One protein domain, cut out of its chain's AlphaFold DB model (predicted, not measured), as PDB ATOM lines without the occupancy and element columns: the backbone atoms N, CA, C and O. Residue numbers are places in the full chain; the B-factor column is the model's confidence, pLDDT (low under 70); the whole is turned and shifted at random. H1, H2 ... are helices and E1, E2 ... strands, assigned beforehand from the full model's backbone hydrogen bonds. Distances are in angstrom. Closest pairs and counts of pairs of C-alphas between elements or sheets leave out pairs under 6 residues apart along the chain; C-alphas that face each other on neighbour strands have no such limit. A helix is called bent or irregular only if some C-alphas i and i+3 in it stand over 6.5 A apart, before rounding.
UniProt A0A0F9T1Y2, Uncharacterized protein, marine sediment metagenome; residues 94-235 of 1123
ATOM      1  N   ALA A  94     525.433 613.324 449.934       95.62
ATOM      2  CA  ALA A  94     525.779 611.915 450.096       95.62
ATOM      3  C   ALA A  94     526.951 611.728 451.081       95.62
ATOM      4  O   ALA A  94     527.866 612.553 451.169       95.62
ATOM      5  N   TYR A  95     526.957 610.626 451.822       96.94
ATOM      6  CA  TYR A  95     528.091 610.292 452.680       96.94
ATOM      7  C   TYR A  95     529.312 609.927 451.844       96.94
ATOM      8  O   TYR A  95     529.203 609.202 450.857       96.94
ATOM      9  N   GLN A  96     530.490 610.388 452.269       97.56
ATOM     10  CA  GLN A  96     531.755 609.946 451.683       97.56
ATOM     11  C   GLN A  96     531.967 608.452 451.939       97.56
ATOM     12  O   GLN A  96     532.480 607.740 451.081       97.56
ATOM     13  N   SER A  97     531.579 607.980 453.126       98.31
ATOM     14  CA  SER A  97     531.627 606.564 453.465       98.31
ATOM     15  C   SER A  97     530.645 606.207 454.579       98.31
ATOM     16  O   SER A  97     530.337 607.040 455.430       98.31
ATOM     17  N   ALA A  98     530.165 604.965 454.594       98.62
ATOM     18  CA  ALA A  98     529.429 604.402 455.717       98.62
ATOM     19  C   ALA A  98     529.904 602.986 456.021       98.62
ATOM     20  O   ALA A  98     529.994 602.150 455.124       98.62
ATOM     21  N   LYS A  99     530.218 602.716 457.287       98.50
ATOM     22  CA  LYS A  99     530.820 601.447 457.713       98.50
ATOM     23  C   LYS A  99     530.106 600.909 458.944       98.50
ATOM     24  O   LYS A  99     529.924 601.634 459.917       98.50
ATOM     25  N   GLN A 100     529.765 599.631 458.935       98.44
ATOM     26  CA  GLN A 100     529.356 598.905 460.132       98.44
ATOM     27  C   GLN A 100     530.575 598.212 460.743       98.44
ATOM     28  O   GLN A 100     531.293 597.516 460.035       98.44
ATOM     29  N   ASP A 101     530.777 598.358 462.045       98.19
ATOM     30  CA  ASP A 101     531.804 597.682 462.840       98.19
ATOM     31  C   ASP A 101     531.133 596.722 463.823       98.19
ATOM     32  O   ASP A 101     530.361 597.150 464.688       98.19
ATOM     33  N   ASP A 102     531.427 595.430 463.685       96.12
ATOM     34  CA  ASP A 102     530.964 594.365 464.586       96.12
ATOM     35  C   ASP A 102     531.999 593.994 465.671       96.12
ATOM     36  O   ASP A 102     531.943 592.924 466.287       96.12
ATOM     37  N   GLY A 103     533.006 594.854 465.859       93.06
ATOM     38  CA  GLY A 103     534.119 594.670 466.782       93.06
ATOM     39  C   GLY A 103     535.281 593.855 466.212       93.06
ATOM     40  O   GLY A 103     536.337 593.776 466.852       93.06
ATOM     41  N   THR A 104     535.126 593.242 465.033       90.75
ATOM     42  CA  THR A 104     536.196 592.472 464.378       90.75
ATOM     43  C   THR A 104     536.415 592.822 462.914       90.75
ATOM     44  O   THR A 104     537.556 592.740 462.449       90.75
ATOM     45  N   VAL A 105     535.358 593.192 462.195       95.31
ATOM     46  CA  VAL A 105     535.374 593.460 460.758       95.31
ATOM     47  C   VAL A 105     534.519 594.689 460.462       95.31
ATOM     48  O   VAL A 105     533.423 594.842 460.998       95.31
ATOM     49  N   PHE A 106     535.019 595.542 459.567       98.31
ATOM     50  CA  PHE A 106     534.215 596.594 458.960       98.31
ATOM     51  C   PHE A 106     533.482 596.040 457.735       98.31
ATOM     52  O   PHE A 106     534.106 595.473 456.838       98.31
ATOM     53  N   THR A 107     532.164 596.215 457.693       98.38
ATOM     54  CA  THR A 107     531.349 595.994 456.492       98.38
ATOM     55  C   THR A 107     531.040 597.346 455.868       98.38
ATOM     56  O   THR A 107     530.574 598.258 456.555       98.38
ATOM     57  N   ASP A 108     531.336 597.493 454.581       98.25
ATOM     58  CA  ASP A 108     531.092 598.727 453.844       98.25
ATOM     59  C   ASP A 108     529.640 598.801 453.370       98.25
ATOM     60  O   ASP A 108     529.172 597.880 452.709       98.25
ATOM     61  N   TYR A 109     528.961 599.891 453.722       98.56
ATOM     62  CA  TYR A 109     527.595 600.229 453.314       98.56
ATOM     63  C   TYR A 109     527.548 601.563 452.552       98.56
ATOM     64  O   TYR A 109     526.496 602.192 452.448       98.56
ATOM     65  N   THR A 110     528.694 602.053 452.060       98.44
ATOM     66  CA  THR A 110     528.798 603.353 451.380       98.44
ATOM     67  C   THR A 110     527.915 603.416 450.133       98.44
ATOM     68  O   THR A 110     527.343 604.464 449.841       98.44
ATOM     69  N   THR A 111     527.783 602.317 449.387       97.88
ATOM     70  CA  THR A 111     526.934 602.283 448.191       97.88
ATOM     71  C   THR A 111     525.458 602.231 448.565       97.88
ATOM     72  O   THR A 111     524.672 603.002 448.019       97.88
ATOM     73  N   GLU A 112     525.093 601.351 449.493       98.19
ATOM     74  CA  GLU A 112     523.743 601.108 450.008       98.19
ATOM     75  C   GLU A 112     523.156 602.390 450.600       98.19
ATOM     76  O   GLU A 112     522.144 602.893 450.124       98.19
ATOM     77  N   ILE A 113     523.868 603.023 451.539       98.06
ATOM     78  CA  ILE A 113     523.358 604.199 452.251       98.06
ATOM     79  C   ILE A 113     523.133 605.423 451.360       98.06
ATOM     80  O   ILE A 113     522.345 606.301 451.708       98.06
ATOM     81  N   ASN A 114     523.849 605.504 450.237       97.75
ATOM     82  CA  ASN A 114     523.782 606.625 449.307       97.75
ATOM     83  C   ASN A 114     522.779 606.396 448.172       97.75
ATOM     84  O   ASN A 114     522.526 607.313 447.392       97.75
ATOM     85  N   ASN A 115     522.185 605.207 448.079       95.69
ATOM     86  CA  ASN A 115     521.167 604.902 447.088       95.69
ATOM     87  C   ASN A 115     519.792 604.717 447.761       95.69
ATOM     88  O   ASN A 115     519.690 604.741 448.978       95.69
ATOM     89  N   ASN A 116     518.711 604.649 446.984       95.38
ATOM     90  CA  ASN A 116     517.340 604.595 447.515       95.38
ATOM     91  C   ASN A 116     516.794 603.161 447.667       95.38
ATOM     92  O   ASN A 116     515.581 602.984 447.836       95.38
ATOM     93  N   SER A 117     517.654 602.142 447.559       94.56
ATOM     94  CA  SER A 117     517.246 600.746 447.676       94.56
ATOM     95  C   SER A 117     516.694 600.501 449.068       94.56
ATOM     96  O   SER A 117     517.221 600.924 450.091       94.56
ATOM     97  N   ILE A 118     515.548 599.840 449.110       93.56
ATOM     98  CA  ILE A 118     514.779 599.740 450.338       93.56
ATOM     99  C   ILE A 118     515.360 598.616 451.208       93.56
ATOM    100  O   ILE A 118     515.428 597.468 450.769       93.56
ATOM    101  N   PHE A 119     515.685 598.938 452.464       95.50
ATOM    102  CA  PHE A 119     516.105 597.993 453.512       95.50
ATOM    103  C   PHE A 119     517.449 597.276 453.279       95.50
ATOM    104  O   PHE A 119     517.620 596.149 453.751       95.50
ATOM    105  N   ASP A 120     518.399 597.886 452.571       97.19
ATOM    106  CA  ASP A 120     519.708 597.283 452.279       97.19
ATOM    107  C   ASP A 120     520.837 597.722 453.234       97.19
ATOM    108  O   ASP A 120     521.875 597.061 453.297       97.19
ATOM    109  N   VAL A 121     520.625 598.752 454.062       98.12
ATOM    110  CA  VAL A 121     521.599 599.184 455.077       98.12
ATOM    111  C   VAL A 121     521.341 598.477 456.405       98.12
ATOM    112  O   VAL A 121     520.355 598.745 457.093       98.12
ATOM    113  N   ILE A 122     522.252 597.602 456.828       98.06
ATOM    114  CA  ILE A 122     522.167 596.954 458.143       98.06
ATOM    115  C   ILE A 122     522.955 597.796 459.152       98.06
ATOM    116  O   ILE A 122     524.184 597.776 459.150       98.06
ATOM    117  N   PHE A 123     522.271 598.514 460.052       97.94
ATOM    118  CA  PHE A 123     522.960 599.389 461.014       97.94
ATOM    119  C   PHE A 123     523.811 598.608 462.025       97.94
ATOM    120  O   PHE A 123     524.950 598.970 462.295       97.94
ATOM    121  N   PHE A 124     523.302 597.486 462.543       97.69
ATOM    122  CA  PHE A 124     524.007 596.650 463.524       97.69
ATOM    123  C   PHE A 124     523.850 595.160 463.202       97.69
ATOM    124  O   PHE A 124     522.812 594.768 462.654       97.69
ATOM    125  N   PRO A 125     524.843 594.311 463.537       96.44
ATOM    126  CA  PRO A 125     524.755 592.876 463.287       96.44
ATOM    127  C   PRO A 125     523.549 592.266 464.014       96.44
ATOM    128  O   PRO A 125     523.016 592.831 464.965       96.44
ATOM    129  N   ALA A 126     523.102 591.076 463.597       94.88
ATOM    130  CA  ALA A 126     521.905 590.435 464.167       94.88
ATOM    131  C   ALA A 126     521.996 590.181 465.689       94.88
ATOM    132  O   ALA A 126     520.981 590.090 466.378       94.88
ATOM    133  N   THR A 127     523.216 590.074 466.218       95.19
ATOM    134  CA  THR A 127     523.504 589.996 467.654       95.19
ATOM    135  C   THR A 127     524.512 591.081 468.027       95.19
ATOM    136  O   THR A 127     525.700 590.767 468.116       95.19
ATOM    137  N   PRO A 128     524.061 592.334 468.224       96.69
ATOM    138  CA  PRO A 128     524.950 593.423 468.591       96.69
ATOM    139  C   PRO A 128     525.689 593.141 469.898       96.69
ATOM    140  O   PRO A 128     525.121 592.591 470.847       96.69
ATOM    141  N   ALA A 129     526.945 593.552 469.965       96.81
ATOM    142  CA  ALA A 129     527.748 593.600 471.171       96.81
ATOM    143  C   ALA A 129     527.996 595.052 471.603       96.81
ATOM    144  O   ALA A 129     527.811 596.013 470.858       96.81
ATOM    145  N   ILE A 130     528.417 595.227 472.859       97.62
ATOM    146  CA  ILE A 130     528.866 596.540 473.333       97.62
ATOM    147  C   ILE A 130     530.095 596.948 472.515       97.62
ATOM    148  O   ILE A 130     531.069 596.198 472.460       97.62
ATOM    149  N   ASN A 131     530.068 598.184 472.016       97.62
ATOM    150  CA  ASN A 131     531.031 598.820 471.114       97.62
ATOM    151  C   ASN A 131     530.879 598.531 469.623       97.62
ATOM    152  O   ASN A 131     531.618 599.152 468.864       97.62
ATOM    153  N   ASP A 132     529.900 597.730 469.206       98.19
ATOM    154  CA  ASP A 132     529.494 597.727 467.800       98.19
ATOM    155  C   ASP A 132     529.052 599.140 467.414       98.19
ATOM    156  O   ASP A 132     528.452 599.860 468.225       98.19
ATOM    157  N   ALA A 133     529.376 599.571 466.202       98.50
ATOM    158  CA  ALA A 133     529.116 600.938 465.776       98.50
ATOM    159  C   ALA A 133     528.807 601.029 464.286       98.50
ATOM    160  O   ALA A 133     529.380 600.310 463.475       98.50
ATOM    161  N   PHE A 134     527.940 601.972 463.927       98.69
ATOM    162  CA  PHE A 134     527.756 602.390 462.544       98.69
ATOM    163  C   PHE A 134     528.379 603.773 462.356       98.69
ATOM    164  O   PHE A 134     528.046 604.711 463.085       98.69
ATOM    165  N   TYR A 135     529.316 603.880 461.423       98.75
ATOM    166  CA  TYR A 135     530.109 605.067 461.137       98.75
ATOM    167  C   TYR A 135     529.553 605.778 459.907       98.75
ATOM    168  O   TYR A 135     529.330 605.153 458.874       98.75
ATOM    169  N   PHE A 136     529.398 607.090 460.020       98.62
ATOM    170  CA  PHE A 136     528.985 608.021 458.980       98.62
ATOM    171  C   PHE A 136     530.167 608.948 458.676       98.62
ATOM    172  O   PHE A 136     530.579 609.734 459.533       98.62
ATOM    173  N   GLY A 137     530.755 608.815 457.489       98.38
ATOM    174  CA  GLY A 137     531.925 609.563 457.034       98.38
ATOM    175  C   GLY A 137     531.517 610.742 456.163       98.38
ATOM    176  O   GLY A 137     530.905 610.560 455.109       98.38
ATOM    177  N   LEU A 138     531.848 611.951 456.610       97.62
ATOM    178  CA  LEU A 138     531.517 613.208 455.947       97.62
ATOM    179  C   LEU A 138     532.765 613.804 455.271       97.62
ATOM    180  O   LEU A 138     533.878 613.685 455.796       97.62
ATOM    181  N   TYR A 139     532.563 614.498 454.143       94.75
ATOM    182  CA  TYR A 139     533.627 615.216 453.418       94.75
ATOM    183  C   TYR A 139     534.174 616.415 454.205       94.75
ATOM    184  O   TYR A 139     535.343 616.773 454.082       94.75
ATOM    185  N   SER A 140     533.331 617.032 455.029       93.75
ATOM    186  CA  SER A 140     533.679 618.134 455.923       93.75
ATOM    187  C   SER A 140     532.831 618.050 457.201       93.75
ATOM    188  O   SER A 140     531.874 617.271 457.248       93.75
ATOM    189  N   PRO A 141     533.163 618.800 458.268       94.19
ATOM    190  CA  PRO A 141     532.336 618.843 459.471       94.19
ATOM    191  C   PRO A 141     530.884 619.245 459.156       94.19
ATOM    192  O   PRO A 141     530.641 620.244 458.479       94.19
ATOM    193  N   GLY A 142     529.913 618.497 459.685       93.44
ATOM    194  CA  GLY A 142     528.485 618.771 459.501       93.44
ATOM    195  C   GLY A 142     527.664 618.417 460.735       93.44
ATOM    196  O   GLY A 142     528.052 617.558 461.515       93.44
ATOM    197  N   ARG A 143     526.538 619.101 460.953       94.81
ATOM    198  CA  ARG A 143     525.769 619.024 462.219       94.81
ATOM    199  C   ARG A 143     524.392 618.376 462.113       94.81
ATOM    200  O   ARG A 143     523.659 618.335 463.103       94.81
ATOM    201  N   ILE A 144     524.011 617.938 460.918       95.94
ATOM    202  CA  ILE A 144     522.725 617.289 460.656       95.94
ATOM    203  C   ILE A 144     523.005 616.026 459.851       95.94
ATOM    204  O   ILE A 144     523.583 616.101 458.770       95.94
ATOM    205  N   LEU A 145     522.579 614.883 460.376       97.56
ATOM    206  CA  LEU A 145     522.549 613.606 459.672       97.56
ATOM    207  C   LEU A 145     521.086 613.243 459.459       97.56
ATOM    208  O   LEU A 145     520.353 613.070 460.422       97.56
ATOM    209  N   THR A 146     520.634 613.124 458.223       97.19
ATOM    210  CA  THR A 146     519.261 612.722 457.915       97.19
ATOM    211  C   THR A 146     519.264 611.253 457.536       97.19
ATOM    212  O   THR A 146     519.848 610.890 456.521       97.19
ATOM    213  N   VAL A 147     518.616 610.403 458.333       98.00
ATOM    214  CA  VAL A 147     518.609 608.950 458.130       98.00
ATOM    215  C   VAL A 147     517.193 608.491 457.802       98.00
ATOM    216  O   VAL A 147     516.251 608.777 458.533       98.00
ATOM    217  N   ASN A 148     517.032 607.767 456.697       97.88
ATOM    218  CA  ASN A 148     515.796 607.080 456.347       97.88
ATOM    219  C   ASN A 148     515.842 605.645 456.884       97.88
ATOM    220  O   ASN A 148     516.452 604.758 456.279       97.88
ATOM    221  N   VAL A 149     515.210 605.427 458.035       98.44
ATOM    222  CA  VAL A 149     515.079 604.112 458.666       98.44
ATOM    223  C   VAL A 149     513.916 603.385 458.007       98.44
ATOM    224  O   VAL A 149     512.751 603.697 458.240       98.44
ATOM    225  N   GLY A 150     514.211 602.404 457.167       97.50
ATOM    226  CA  GLY A 150     513.174 601.674 456.457       97.50
ATOM    227  C   GLY A 150     512.412 600.682 457.347       97.50
ATOM    228  O   GLY A 150     511.180 600.661 457.332       97.50
ATOM    229  N   ILE A 151     513.122 599.891 458.156       98.00
ATOM    230  CA  ILE A 151     512.521 599.030 459.184       98.00
ATOM    231  C   ILE A 151     512.986 599.519 460.548       98.00
ATOM    232  O   ILE A 151     514.175 599.458 460.853       98.00
ATOM    233  N   ALA A 152     512.037 599.964 461.370       98.06
ATOM    234  CA  ALA A 152     512.280 600.287 462.770       98.06
ATOM    235  C   ALA A 152     512.808 599.064 463.526       98.06
ATOM    236  O   ALA A 152     512.242 597.967 463.441       98.06
ATOM    237  N   GLY A 153     513.878 599.258 464.290       97.12
ATOM    238  CA  GLY A 153     514.357 598.221 465.185       97.12
ATOM    239  C   GLY A 153     513.465 598.074 466.415       97.12
ATOM    240  O   GLY A 153     512.780 599.000 466.838       97.12
ATOM    241  N   VAL A 154     513.470 596.872 466.981       97.50
ATOM    242  CA  VAL A 154     512.863 596.580 468.279       97.50
ATOM    243  C   VAL A 154     513.915 595.849 469.091       97.50
ATOM    244  O   VAL A 154     514.229 594.682 468.816       97.50
ATOM    245  N   TYR A 155     514.490 596.546 470.059       95.88
ATOM    246  CA  TYR A 155     515.612 596.065 470.846       95.88
ATOM    247  C   TYR A 155     515.607 596.660 472.255       95.88
ATOM    248  O   TYR A 155     514.780 597.483 472.617       95.88
ATOM    249  N   ASP A 156     516.515 596.159 473.081       95.56
ATOM    250  CA  ASP A 156     516.816 596.649 474.420       95.56
ATOM    251  C   ASP A 156     518.331 596.881 474.461       95.56
ATOM    252  O   ASP A 156     519.098 596.056 474.965       95.56
ATOM    253  N   TYR A 157     518.771 597.940 473.781       92.75
ATOM    254  CA  TYR A 157     520.142 598.445 473.782       92.75
ATOM    255  C   TYR A 157     520.114 599.977 473.772       92.75
ATOM    256  O   TYR A 157     519.123 600.577 473.375       92.75
ATOM    257  N   ALA A 158     521.201 600.621 474.199       96.56
ATOM    258  CA  ALA A 158     521.322 602.081 474.166       96.56
ATOM    259  C   ALA A 158     522.434 602.513 473.208       96.56
ATOM    260  O   ALA A 158     523.546 601.979 473.291       96.56
ATOM    261  N   LEU A 159     522.176 603.512 472.363       98.19
ATOM    262  CA  LEU A 159     523.189 604.104 471.488       98.19
ATOM    263  C   LEU A 159     523.848 605.331 472.128       98.19
ATOM    264  O   LEU A 159     523.248 606.068 472.906       98.19
ATOM    265  N   THR A 160     525.124 605.539 471.819       98.44
ATOM    266  CA  THR A 160     525.853 606.781 472.088       98.44
ATOM    267  C   THR A 160     526.388 607.309 470.767       98.44
ATOM    268  O   THR A 160     527.124 606.608 470.073       98.44
ATOM    269  N   TRP A 161     526.016 608.543 470.438       98.62
ATOM    270  CA  TRP A 161     526.484 609.246 469.250       98.62
ATOM    271  C   TRP A 161     527.789 609.989 469.559       98.62
ATOM    272  O   TRP A 161     527.867 610.752 470.525       98.62
ATOM    273  N   GLU A 162     528.827 609.737 468.766       98.69
ATOM    274  CA  GLU A 162     530.191 610.224 469.004       98.69
ATOM    275  C   GLU A 162     530.807 610.781 467.713       98.69
ATOM    276  O   GLU A 162     530.480 610.320 466.625       98.69
ATOM    277  N   TYR A 163     531.741 611.723 467.833       98.62
ATOM    278  CA  TYR A 163     532.601 612.204 466.744       98.62
ATOM    279  C   TYR A 163     534.075 612.020 467.121       98.62
ATOM    280  O   TYR A 163     534.402 611.832 468.296       98.62
ATOM    281  N   TYR A 164     534.978 612.065 466.143       98.50
ATOM    282  CA  TYR A 164     536.418 611.999 466.405       98.50
ATOM    283  C   TYR A 164     537.039 613.395 466.528       98.50
ATOM    284  O   TYR A 164     536.953 614.204 465.607       98.50
ATOM    285  N   ASN A 165     537.716 613.678 467.642       97.75
ATOM    286  CA  ASN A 165     538.268 615.009 467.924       97.75
ATOM    287  C   ASN A 165     539.779 615.160 467.656       97.75
ATOM    288  O   ASN A 165     540.475 615.950 468.292       97.75
ATOM    289  N   GLY A 166     540.342 614.296 466.813       96.75
ATOM    290  CA  GLY A 166     541.784 614.248 466.548       96.75
ATOM    291  C   GLY A 166     542.567 613.330 467.484       96.75
ATOM    292  O   GLY A 166     543.638 612.858 467.105       96.75
ATOM    293  N   SER A 167     542.030 613.006 468.666       97.25
ATOM    294  CA  SER A 167     542.706 612.134 469.641       97.25
ATOM    295  C   SER A 167     541.852 610.982 470.173       97.25
ATOM    296  O   SER A 167     542.386 609.927 470.523       97.25
ATOM    297  N   SER A 168     540.532 611.161 470.245       98.12
ATOM    298  CA  SER A 168     539.602 610.162 470.767       98.12
ATOM    299  C   SER A 168     538.187 610.360 470.225       98.12
ATOM    300  O   SER A 168     537.839 611.428 469.725       98.12
ATOM    301  N   TRP A 169     537.360 609.323 470.363       98.44
ATOM    302  CA  TRP A 169     535.918 609.426 470.161       98.44
ATOM    303  C   TRP A 169     535.273 610.142 471.346       98.44
ATOM    304  O   TRP A 169     535.404 609.697 472.489       98.44
ATOM    305  N   THR A 170     534.571 611.232 471.063       98.50
ATOM    306  CA  THR A 170     533.934 612.114 472.045       98.50
ATOM    307  C   THR A 170     532.432 612.152 471.787       98.50
ATOM    308  O   THR A 170     532.003 612.205 470.638       98.50
ATOM    309  N   ALA A 171     531.615 612.123 472.842       98.44
ATOM    310  CA  ALA A 171     530.161 612.195 472.707       98.44
ATOM    311  C   ALA A 171     529.714 613.529 472.085       98.44
ATOM    312  O   ALA A 171     530.230 614.591 472.443       98.44
ATOM    313  N   LEU A 172     528.732 613.467 471.185       98.19
ATOM    314  CA  LEU A 172     528.104 614.650 470.603       98.19
ATOM    315  C   LEU A 172     527.285 615.413 471.660       98.19
ATOM    316  O   LEU A 172     526.611 614.818 472.503       98.19
ATOM    317  N   VAL A 173     527.354 616.745 471.620       97.88
ATOM    318  CA  VAL A 173     526.627 617.658 472.520       97.88
ATOM    319  C   VAL A 173     525.438 618.263 471.772       97.88
ATOM    320  O   VAL A 173     525.465 618.369 470.550       97.88
ATOM    321  N   GLY A 174     524.367 618.617 472.490       96.12
ATOM    322  CA  GLY A 174     523.165 619.186 471.868       96.12
ATOM    323  C   GLY A 174     522.407 618.190 470.985       96.12
ATOM    324  O   GLY A 174     521.640 618.606 470.125       96.12
ATOM    325  N   LEU A 175     522.639 616.888 471.187       97.31
ATOM    326  CA  LEU A 175     522.056 615.820 470.386       97.31
ATOM    327  C   LEU A 175     520.521 615.809 470.486       97.31
ATOM    328  O   LEU A 175     519.967 615.654 471.576       97.31
ATOM    329  N   ASN A 176     519.860 615.896 469.336       97.44
ATOM    330  CA  ASN A 176     518.455 615.571 469.124       97.44
ATOM    331  C   ASN A 176     518.370 614.524 468.007       97.44
ATOM    332  O   ASN A 176     518.676 614.828 466.855       97.44
ATOM    333  N   ASP A 177     518.000 613.302 468.375       97.81
ATOM    334  CA  ASP A 177     517.916 612.134 467.497       97.81
ATOM    335  C   ASP A 177     516.441 611.787 467.249       97.81
ATOM    336  O   ASP A 177     515.797 611.154 468.084       97.81
ATOM    337  N   GLU A 178     515.900 612.211 466.108       97.94
ATOM    338  CA  GLU A 178     514.511 611.925 465.723       97.94
ATOM    339  C   GLU A 178     514.330 610.527 465.115       97.94
ATOM    340  O   GLU A 178     513.203 610.117 464.842       97.94
ATOM    341  N   THR A 179     515.414 609.762 464.939       97.69
ATOM    342  CA  THR A 179     515.315 608.330 464.613       97.69
ATOM    343  C   THR A 179     515.005 607.485 465.851       97.69
ATOM    344  O   THR A 179     514.657 606.311 465.713       97.69
ATOM    345  N   ASP A 180     515.133 608.074 467.049       97.12
ATOM    346  CA  ASP A 180     515.010 607.420 468.354       97.12
ATOM    347  C   ASP A 180     515.920 606.187 468.442       97.12
ATOM    348  O   ASP A 180     515.464 605.058 468.572       97.12
ATOM    349  N   SER A 181     517.232 606.383 468.251       96.75
ATOM    350  CA  SER A 181     518.221 605.299 468.131       96.75
ATOM    351  C   SER A 181     517.993 604.315 466.971       96.75
ATOM    352  O   SER A 181     518.634 603.268 466.949       96.75
ATOM    353  N   PHE A 182     517.169 604.661 465.975       98.06
ATOM    354  CA  PHE A 182     516.626 603.805 464.903       98.06
ATOM    355  C   PHE A 182     515.393 602.952 465.291       98.06
ATOM    356  O   PHE A 182     515.093 601.960 464.616       98.06
ATOM    357  N   GLU A 183     514.668 603.296 466.362       97.62
ATOM    358  CA  GLU A 183     513.366 602.691 466.722       97.62
ATOM    359  C   GLU A 183     512.182 603.321 465.964       97.62
ATOM    360  O   GLU A 183     511.088 602.753 465.929       97.62
ATOM    361  N   THR A 184     512.383 604.469 465.311       98.06
ATOM    362  CA  THR A 184     511.361 605.139 464.494       98.06
ATOM    363  C   THR A 184     511.651 604.953 463.005       98.06
ATOM    364  O   THR A 184     512.706 605.343 462.519       98.06
ATOM    365  N   ALA A 185     510.703 604.360 462.270       97.88
ATOM    366  CA  ALA A 185     510.789 604.224 460.815       97.88
ATOM    367  C   ALA A 185     510.429 605.538 460.099       97.88
ATOM    368  O   ALA A 185     509.584 606.301 460.569       97.88
ATOM    369  N   GLY A 186     511.007 605.748 458.918       97.38
ATOM    370  CA  GLY A 186     510.875 606.952 458.104       97.38
ATOM    371  C   GLY A 186     512.146 607.801 458.097       97.38
ATOM    372  O   GLY A 186     513.204 607.386 458.565       97.38
ATOM    373  N   VAL A 187     512.033 609.003 457.533       96.50
ATOM    374  CA  VAL A 187     513.124 609.980 457.477       96.50
ATOM    375  C   VAL A 187     513.173 610.741 458.800       96.50
ATOM    376  O   VAL A 187     512.249 611.494 459.100       96.50
ATOM    377  N   GLY A 188     514.243 610.544 459.568       96.50
ATOM    378  CA  GLY A 188     514.482 611.207 460.849       96.50
ATOM    379  C   GLY A 188     515.845 611.908 460.873       96.50
ATOM    380  O   GLY A 188     516.859 611.277 460.554       96.50
ATOM    381  N   PRO A 189     515.914 613.204 461.221       96.19
ATOM    382  CA  PRO A 189     517.180 613.892 461.422       96.19
ATOM    383  C   PRO A 189     517.810 613.572 462.787       96.19
ATOM    384  O   PRO A 189     517.146 613.481 463.817       96.19
ATOM    385  N   VAL A 190     519.133 613.492 462.800       97.56
ATOM    386  CA  VAL A 190     519.996 613.467 463.977       97.56
ATOM    387  C   VAL A 190     520.805 614.755 463.949       97.56
ATOM    388  O   VAL A 190     521.673 614.952 463.098       97.56
ATOM    389  N   THR A 191     520.483 615.667 464.857       96.31
ATOM    390  CA  THR A 191     521.072 617.010 464.919       96.31
ATOM    391  C   THR A 191     521.892 617.177 466.186       96.31
ATOM    392  O   THR A 191     521.566 616.594 467.217       96.31
ATOM    393  N   PHE A 192     522.967 617.955 466.120       96.62
ATOM    394  CA  PHE A 192     523.851 618.211 467.259       96.62
ATOM    395  C   PHE A 192     524.553 619.569 467.124       96.62
ATOM    396  O   PHE A 192     524.453 620.242 466.096       96.62
ATOM    397  N   ASP A 193     525.256 619.998 468.171       94.75
ATOM    398  CA  ASP A 193     526.126 621.172 468.110       94.75
ATOM    399  C   ASP A 193     527.421 620.812 467.373       94.75
ATOM    400  O   ASP A 193     528.060 619.813 467.704       94.75
ATOM    401  N   LEU A 194     527.814 621.624 466.383       93.88
ATOM    402  CA  LEU A 194     529.023 621.385 465.591       93.88
ATOM    403  C   LEU A 194     530.272 621.430 466.497       93.88
ATOM    404  O   LEU A 194     530.549 622.484 467.079       93.88
ATOM    405  N   PRO A 195     531.037 620.331 466.623       95.25
ATOM    406  CA  PRO A 195     532.244 620.332 467.439       95.25
ATOM    407  C   PRO A 195     533.354 621.208 466.848       95.25
ATOM    408  O   PRO A 195     533.625 621.158 465.651       95.25
ATOM    409  N   ILE A 196     534.029 621.983 467.701       93.81
ATOM    410  CA  ILE A 196     535.106 622.910 467.298       93.81
ATOM    411  C   ILE A 196     536.466 622.227 467.088       93.81
ATOM    412  O   ILE A 196     537.361 622.807 466.485       93.81
ATOM    413  N   ASP A 197     536.635 621.021 467.624       96.38
ATOM    414  CA  ASP A 197     537.854 620.209 467.599       96.38
ATOM    415  C   ASP A 197     537.687 618.945 466.739       96.38
ATOM    416  O   ASP A 197     538.459 617.996 466.869       96.38
ATOM    417  N   TRP A 198     536.675 618.901 465.865       97.50
ATOM    418  CA  TRP A 198     536.468 617.772 464.960       97.50
ATOM    419  C   TRP A 198     537.641 617.647 463.991       97.50
ATOM    420  O   TRP A 198     537.981 618.594 463.285       97.50
ATOM    421  N   ALA A 199     538.236 616.461 463.924       97.88
ATOM    422  CA  ALA A 199     539.304 616.167 462.982       97.88
ATOM    423  C   ALA A 199     538.962 614.940 462.138       97.88
ATOM    424  O   ALA A 199     538.297 614.010 462.603       97.88
ATOM    425  N   ALA A 200     539.473 614.921 460.910       97.50
ATOM    426  CA  ALA A 200     539.409 613.735 460.078       97.50
ATOM    427  C   ALA A 200     540.302 612.617 460.650       97.50
ATOM    428  O   ALA A 200     541.361 612.874 461.225       97.50
ATOM    429  N   THR A 201     539.880 611.363 460.495       98.25
ATOM    430  CA  THR A 201     540.669 610.185 460.898       98.25
ATOM    431  C   THR A 201     540.433 609.030 459.933       98.25
ATOM    432  O   THR A 201     539.336 608.930 459.383       98.25
ATOM    433  N   PRO A 202     541.412 608.137 459.713       98.12
ATOM    434  CA  PRO A 202     541.163 606.908 458.975       98.12
ATOM    435  C   PRO A 202     540.259 605.951 459.774       98.12
ATOM    436  O   PRO A 202     540.557 605.631 460.926       98.12
ATOM    437  N   VAL A 203     539.188 605.459 459.149       97.88
ATOM    438  CA  VAL A 203     538.396 604.288 459.573       97.88
ATOM    439  C   VAL A 203     538.305 603.362 458.363       97.88
ATOM    440  O   VAL A 203     537.911 603.799 457.288       97.88
ATOM    441  N   ASP A 204     538.742 602.109 458.510       97.38
ATOM    442  CA  ASP A 204     538.839 601.146 457.397       97.38
ATOM    443  C   ASP A 204     539.558 601.718 456.152       97.38
ATOM    444  O   ASP A 204     539.110 601.606 455.015       97.38
ATOM    445  N   SER A 205     540.692 602.389 456.382       96.75
ATOM    446  CA  SER A 205     541.518 603.062 455.358       96.75
ATOM    447  C   SER A 205     540.888 604.278 454.661       96.75
ATOM    448  O   SER A 205     541.544 604.880 453.814       96.75
ATOM    449  N   VAL A 206     539.677 604.701 455.037       97.75
ATOM    450  CA  VAL A 206     539.043 605.921 454.517       97.75
ATOM    451  C   VAL A 206     539.211 607.060 455.524       97.75
ATOM    452  O   VAL A 206     538.797 606.944 456.677       97.75
ATOM    453  N   THR A 207     539.843 608.159 455.104       98.19
ATOM    454  CA  THR A 207     540.021 609.358 455.942       98.19
ATOM    455  C   THR A 207     538.864 610.328 455.711       98.19
ATOM    456  O   THR A 207     538.747 610.887 454.624       98.19
ATOM    457  N   SER A 208     538.041 610.534 456.740       98.00
ATOM    458  CA  SER A 208     536.846 611.394 456.705       98.00
ATOM    459  C   SER A 208     536.598 612.046 458.066       98.00
ATOM    460  O   SER A 208     537.204 611.657 459.072       98.00
ATOM    461  N   TYR A 209     535.675 613.008 458.122       98.25
ATOM    462  CA  TYR A 209     535.104 613.498 459.377       98.25
ATOM    463  C   TYR A 209     534.007 612.540 459.828       98.25
ATOM    464  O   TYR A 209     532.936 612.483 459.230       98.25
ATOM    465  N   TRP A 210     534.281 611.748 460.860       98.50
ATOM    466  CA  TRP A 210     533.378 610.672 461.262       98.50
ATOM    467  C   TRP A 210     532.455 611.067 462.410       98.50
ATOM    468  O   TRP A 210     532.923 611.557 463.442       98.50
ATOM    469  N   VAL A 211     531.172 610.745 462.252       98.56
ATOM    470  CA  VAL A 211     530.224 610.515 463.350       98.56
ATOM    471  C   VAL A 211     529.974 609.014 463.447       98.56
ATOM    472  O   VAL A 211     529.933 608.334 462.427       98.56
ATOM    473  N   ARG A 212     529.778 608.468 464.645       98.50
ATOM    474  CA  ARG A 212     529.333 607.081 464.806       98.50
ATOM    475  C   ARG A 212     528.205 606.948 465.818       98.50
ATOM    476  O   ARG A 212     528.224 607.608 466.857       98.50
ATOM    477  N   ALA A 213     527.273 606.044 465.539       98.50
ATOM    478  CA  ALA A 213     526.291 605.553 466.496       98.50
ATOM    479  C   ALA A 213     526.816 604.244 467.097       98.50
ATOM    480  O   ALA A 213     526.860 603.223 466.412       98.50
ATOM    481  N   ARG A 214     527.260 604.269 468.358       98.50
ATOM    482  CA  ARG A 214     527.875 603.116 469.038       98.50
ATOM    483  C   ARG A 214     526.930 602.490 470.058       98.50
ATOM    484  O   ARG A 214     526.374 603.192 470.902       98.50
ATOM    485  N   VAL A 215     526.829 601.165 470.067       98.38
ATOM    486  CA  VAL A 215     526.116 600.394 471.090       98.38
ATOM    487  C   VAL A 215     526.850 600.524 472.428       98.38
ATOM    488  O   VAL A 215     527.950 600.009 472.628       98.38
ATOM    489  N   SER A 216     526.236 601.233 473.372       97.94
ATOM    490  CA  SER A 216     526.802 601.522 474.697       97.94
ATOM    491  C   SER A 216     526.366 600.527 475.777       97.94
ATOM    492  O   SER A 216     527.086 600.307 476.752       97.94
ATOM    493  N   SER A 217     525.210 599.890 475.592       97.44
ATOM    494  CA  SER A 217     524.709 598.782 476.410       97.44
ATOM    495  C   SER A 217     523.804 597.906 475.555       97.44
ATOM    496  O   SER A 217     523.170 598.443 474.659       97.44
ATOM    497  N   TYR A 218     523.749 596.597 475.811       96.94
ATOM    498  CA  TYR A 218     522.950 595.643 475.039       96.94
ATOM    499  C   TYR A 218     522.352 594.561 475.944       96.94
ATOM    500  O   TYR A 218     523.073 593.954 476.741       96.94
ATOM    501  N   THR A 219     521.058 594.292 475.772       97.00
ATOM    502  CA  THR A 219     520.317 593.221 476.451       97.00
ATOM    503  C   THR A 219     519.714 592.239 475.448       97.00
ATOM    504  O   THR A 219     519.899 591.030 475.593       97.00
ATOM    505  N   SER A 220     518.970 592.728 474.446       96.62
ATOM    506  CA  SER A 220     518.334 591.877 473.429       96.62
ATOM    507  C   SER A 220     517.962 592.645 472.159       96.62
ATOM    508  O   SER A 220     517.801 593.857 472.200       96.62
ATOM    509  N   VAL A 221     517.786 591.935 471.042       96.94
ATOM    510  CA  VAL A 221     517.180 592.440 469.797       96.94
ATOM    511  C   VAL A 221     516.102 591.447 469.379       96.94
ATOM    512  O   VAL A 221     516.366 590.245 469.311       96.94
ATOM    513  N   THR A 222     514.891 591.932 469.109       97.00
ATOM    514  CA  THR A 222     513.830 591.134 468.475       97.00
ATOM    515  C   THR A 222     513.717 591.422 466.983       97.00
ATOM    516  O   THR A 222     513.446 590.501 466.216       97.00
ATOM    517  N   THR A 223     513.978 592.668 466.578       97.31
ATOM    518  CA  THR A 223     513.983 593.117 465.180       97.31
ATOM    519  C   THR A 223     515.166 594.058 464.978       97.31
ATOM    520  O   THR A 223     515.266 595.060 465.684       97.31
ATOM    521  N   SER A 224     516.071 593.751 464.047       96.31
ATOM    522  CA  SER A 224     517.162 594.665 463.676       96.31
ATOM    523  C   SER A 224     516.619 595.840 462.863       96.31
ATOM    524  O   SER A 224     515.769 595.639 461.997       96.31
ATOM    525  N   ALA A 225     517.126 597.045 463.125       97.81
ATOM    526  CA  ALA A 225     516.820 598.204 462.296       97.81
ATOM    527  C   ALA A 225     517.511 598.077 460.930       97.81
ATOM    528  O   ALA A 225     518.692 597.721 460.874       97.81
ATOM    529  N   LEU A 226     516.786 598.387 459.853       98.25
ATOM    530  CA  LEU A 226     517.325 598.455 458.491       98.25
ATOM    531  C   LEU A 226     517.121 599.861 457.934       98.25
ATOM    532  O   LEU A 226     516.007 600.388 457.971       98.25
ATOM    533  N   GLY A 227     518.186 600.463 457.421       98.00
ATOM    534  CA  GLY A 227     518.153 601.728 456.701       98.00
ATOM    535  C   GLY A 227     517.819 601.533 455.225       98.00
ATOM    536  O   GLY A 227     518.003 600.452 454.669       98.00
ATOM    537  N   THR A 228     517.312 602.598 454.617       97.94
ATOM    538  CA  THR A 228     517.064 602.703 453.171       97.94
ATOM    539  C   THR A 228     518.032 603.685 452.523       97.94
ATOM    540  O   THR A 228     518.519 603.438 451.438       97.94
ATOM    541  N   GLN A 229     518.281 604.831 453.161       97.94
ATOM    542  CA  GLN A 229     519.152 605.877 452.622       97.94
ATOM    543  C   GLN A 229     519.533 606.844 453.742       97.94
ATOM    544  O   GLN A 229     518.807 606.950 454.733       97.94
ATOM    545  N   ALA A 230     520.625 607.584 453.606       97.62
ATOM    546  CA  ALA A 230     520.906 608.705 454.489       97.62
ATOM    547  C   ALA A 230     521.687 609.815 453.773       97.62
ATOM    548  O   ALA A 230     522.340 609.591 452.759       97.62
ATOM    549  N   TRP A 231     521.638 611.016 454.344       97.44
ATOM    550  CA  TRP A 231     522.361 612.202 453.887       97.44
ATOM    551  C   TRP A 231     522.918 612.970 455.075       97.44
ATOM    552  O   TRP A 231     522.496 612.744 456.211       97.44
ATOM    553  N   TRP A 232     523.803 613.923 454.822       96.38
ATOM    554  CA  TRP A 232     524.231 614.892 455.824       96.38
ATOM    555  C   TRP A 232     524.129 616.321 455.292       96.38
ATOM    556  O   TRP A 232     524.061 616.556 454.086       96.38
ATOM    557  N   GLU A 233     524.117 617.282 456.212       93.50
ATOM    558  CA  GLU A 233     524.219 618.705 455.910       93.50
ATOM    559  C   GLU A 233     525.273 619.348 456.817       93.50
ATOM    560  O   GLU A 233     525.355 619.075 458.023       93.50
ATOM    561  N   SER A 234     526.032 620.289 456.254       89.44
ATOM    562  CA  SER A 234     526.862 621.224 457.024       89.44
ATOM    563  C   SER A 234     526.041 621.970 458.080       89.44
ATOM    564  O   SER A 234     526.576 622.337 459.124       89.44
ATOM    565  N   GLY A 235     524.744 622.191 457.815       85.19
ATOM    566  CA  GLY A 235     523.785 622.835 458.713       85.19
ATOM    567  C   GLY A 235     524.184 624.249 459.137       85.19
ATOM    568  O   GLY A 235     523.693 624.745 460.153       85.19
TER     569      GLY A 235
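This is residues 94 to 235 of the 1123 residues of an uncharacterized protein of marine sediment metagenome (UniProt A0A0F9T1Y2). This is a sandwich of two strongly twisted sheets, partly face to face: a large one built round the long, bent strand E9, with E3 and E5 beside it, and a small one of E7, E4 and E10. The short helix H1 sits at one side of the sandwich, by E1 and E10, and residues 176 to 177 of a long link pair beside E7. The 142 printed residues hold one named helix and ten named strands in the order E1 E2 H1 E3 E4 E5 E6 E7 E8 E9 E10, mostly strand. The large sheet is branched and its neighbours are antiparallel; the small one has the order E7, E4, E10, all antiparallel. The whole is compact, with a radius of gyration of the C-alphas of 13.6 A, and rounded, spanning 38 by 29 by 29 A.

In the branched sheet, E1, residues 97 to 101, forms a hairpin with E2, residues 106 to 108; N 107 and O 100 are 2.8 A apart. On the other side of E1 is E3, residues 133 to 138, with N 135 and O 99 at 2.8 A. E3 neighbours E9, residues 206 to 223, with N 136 and O 211 at 2.8 A. On the other side of E9 are E5, residues 154 to 164, with N 160 and O 214 at 2.8 A, and E8, residues 201 to 203, with N 203 and O 206 at 2.9 A. E5 forms a hairpin with E6, residues 169 to 171; N 170 and O 163 are 2.8 A apart. E5 bends by 68 degrees at residue 157, and E9 by 108 degrees at residue 220. In the second sheet, E4, residues 144 to 151, is the inner strand, with E7, residues 186 to 191, and E10, residues 226 to 233, as its antiparallel neighbours: within hydrogen-bond range are N 190 of E7 and O 145 of E4, 2.7 A apart, and N 146 of E4 and O 231 of E10, 2.8 A apart. H1, residues 110 to 114, is on both sheets; its closest C-alphas to E10 are those of Ile 113 and Gln 229, 4.5 A. H1 has 0 of 1 O i to N i+4 pairs within hydrogen-bond range and 1 of 2 O i to N i+3 pairs.

E1 begins at C-alpha 97, (531.627, 606.564, 453.465). From first to last C-alpha E3 measures 15.9 A, E4 21.0 A, E5 28.2 A, E7 15.9 A, E9 30.1 A and E10 21.5 A. E10 ends at C-alpha 233, (524.219, 618.705, 455.910).

The C-alphas of Ile 196 and Thr 222 are the two farthest apart, 38.3 A. The printed part has no cut. The links H1 to E3 and E6 to E7 are long. No printed residue is under 70 in pLDDT.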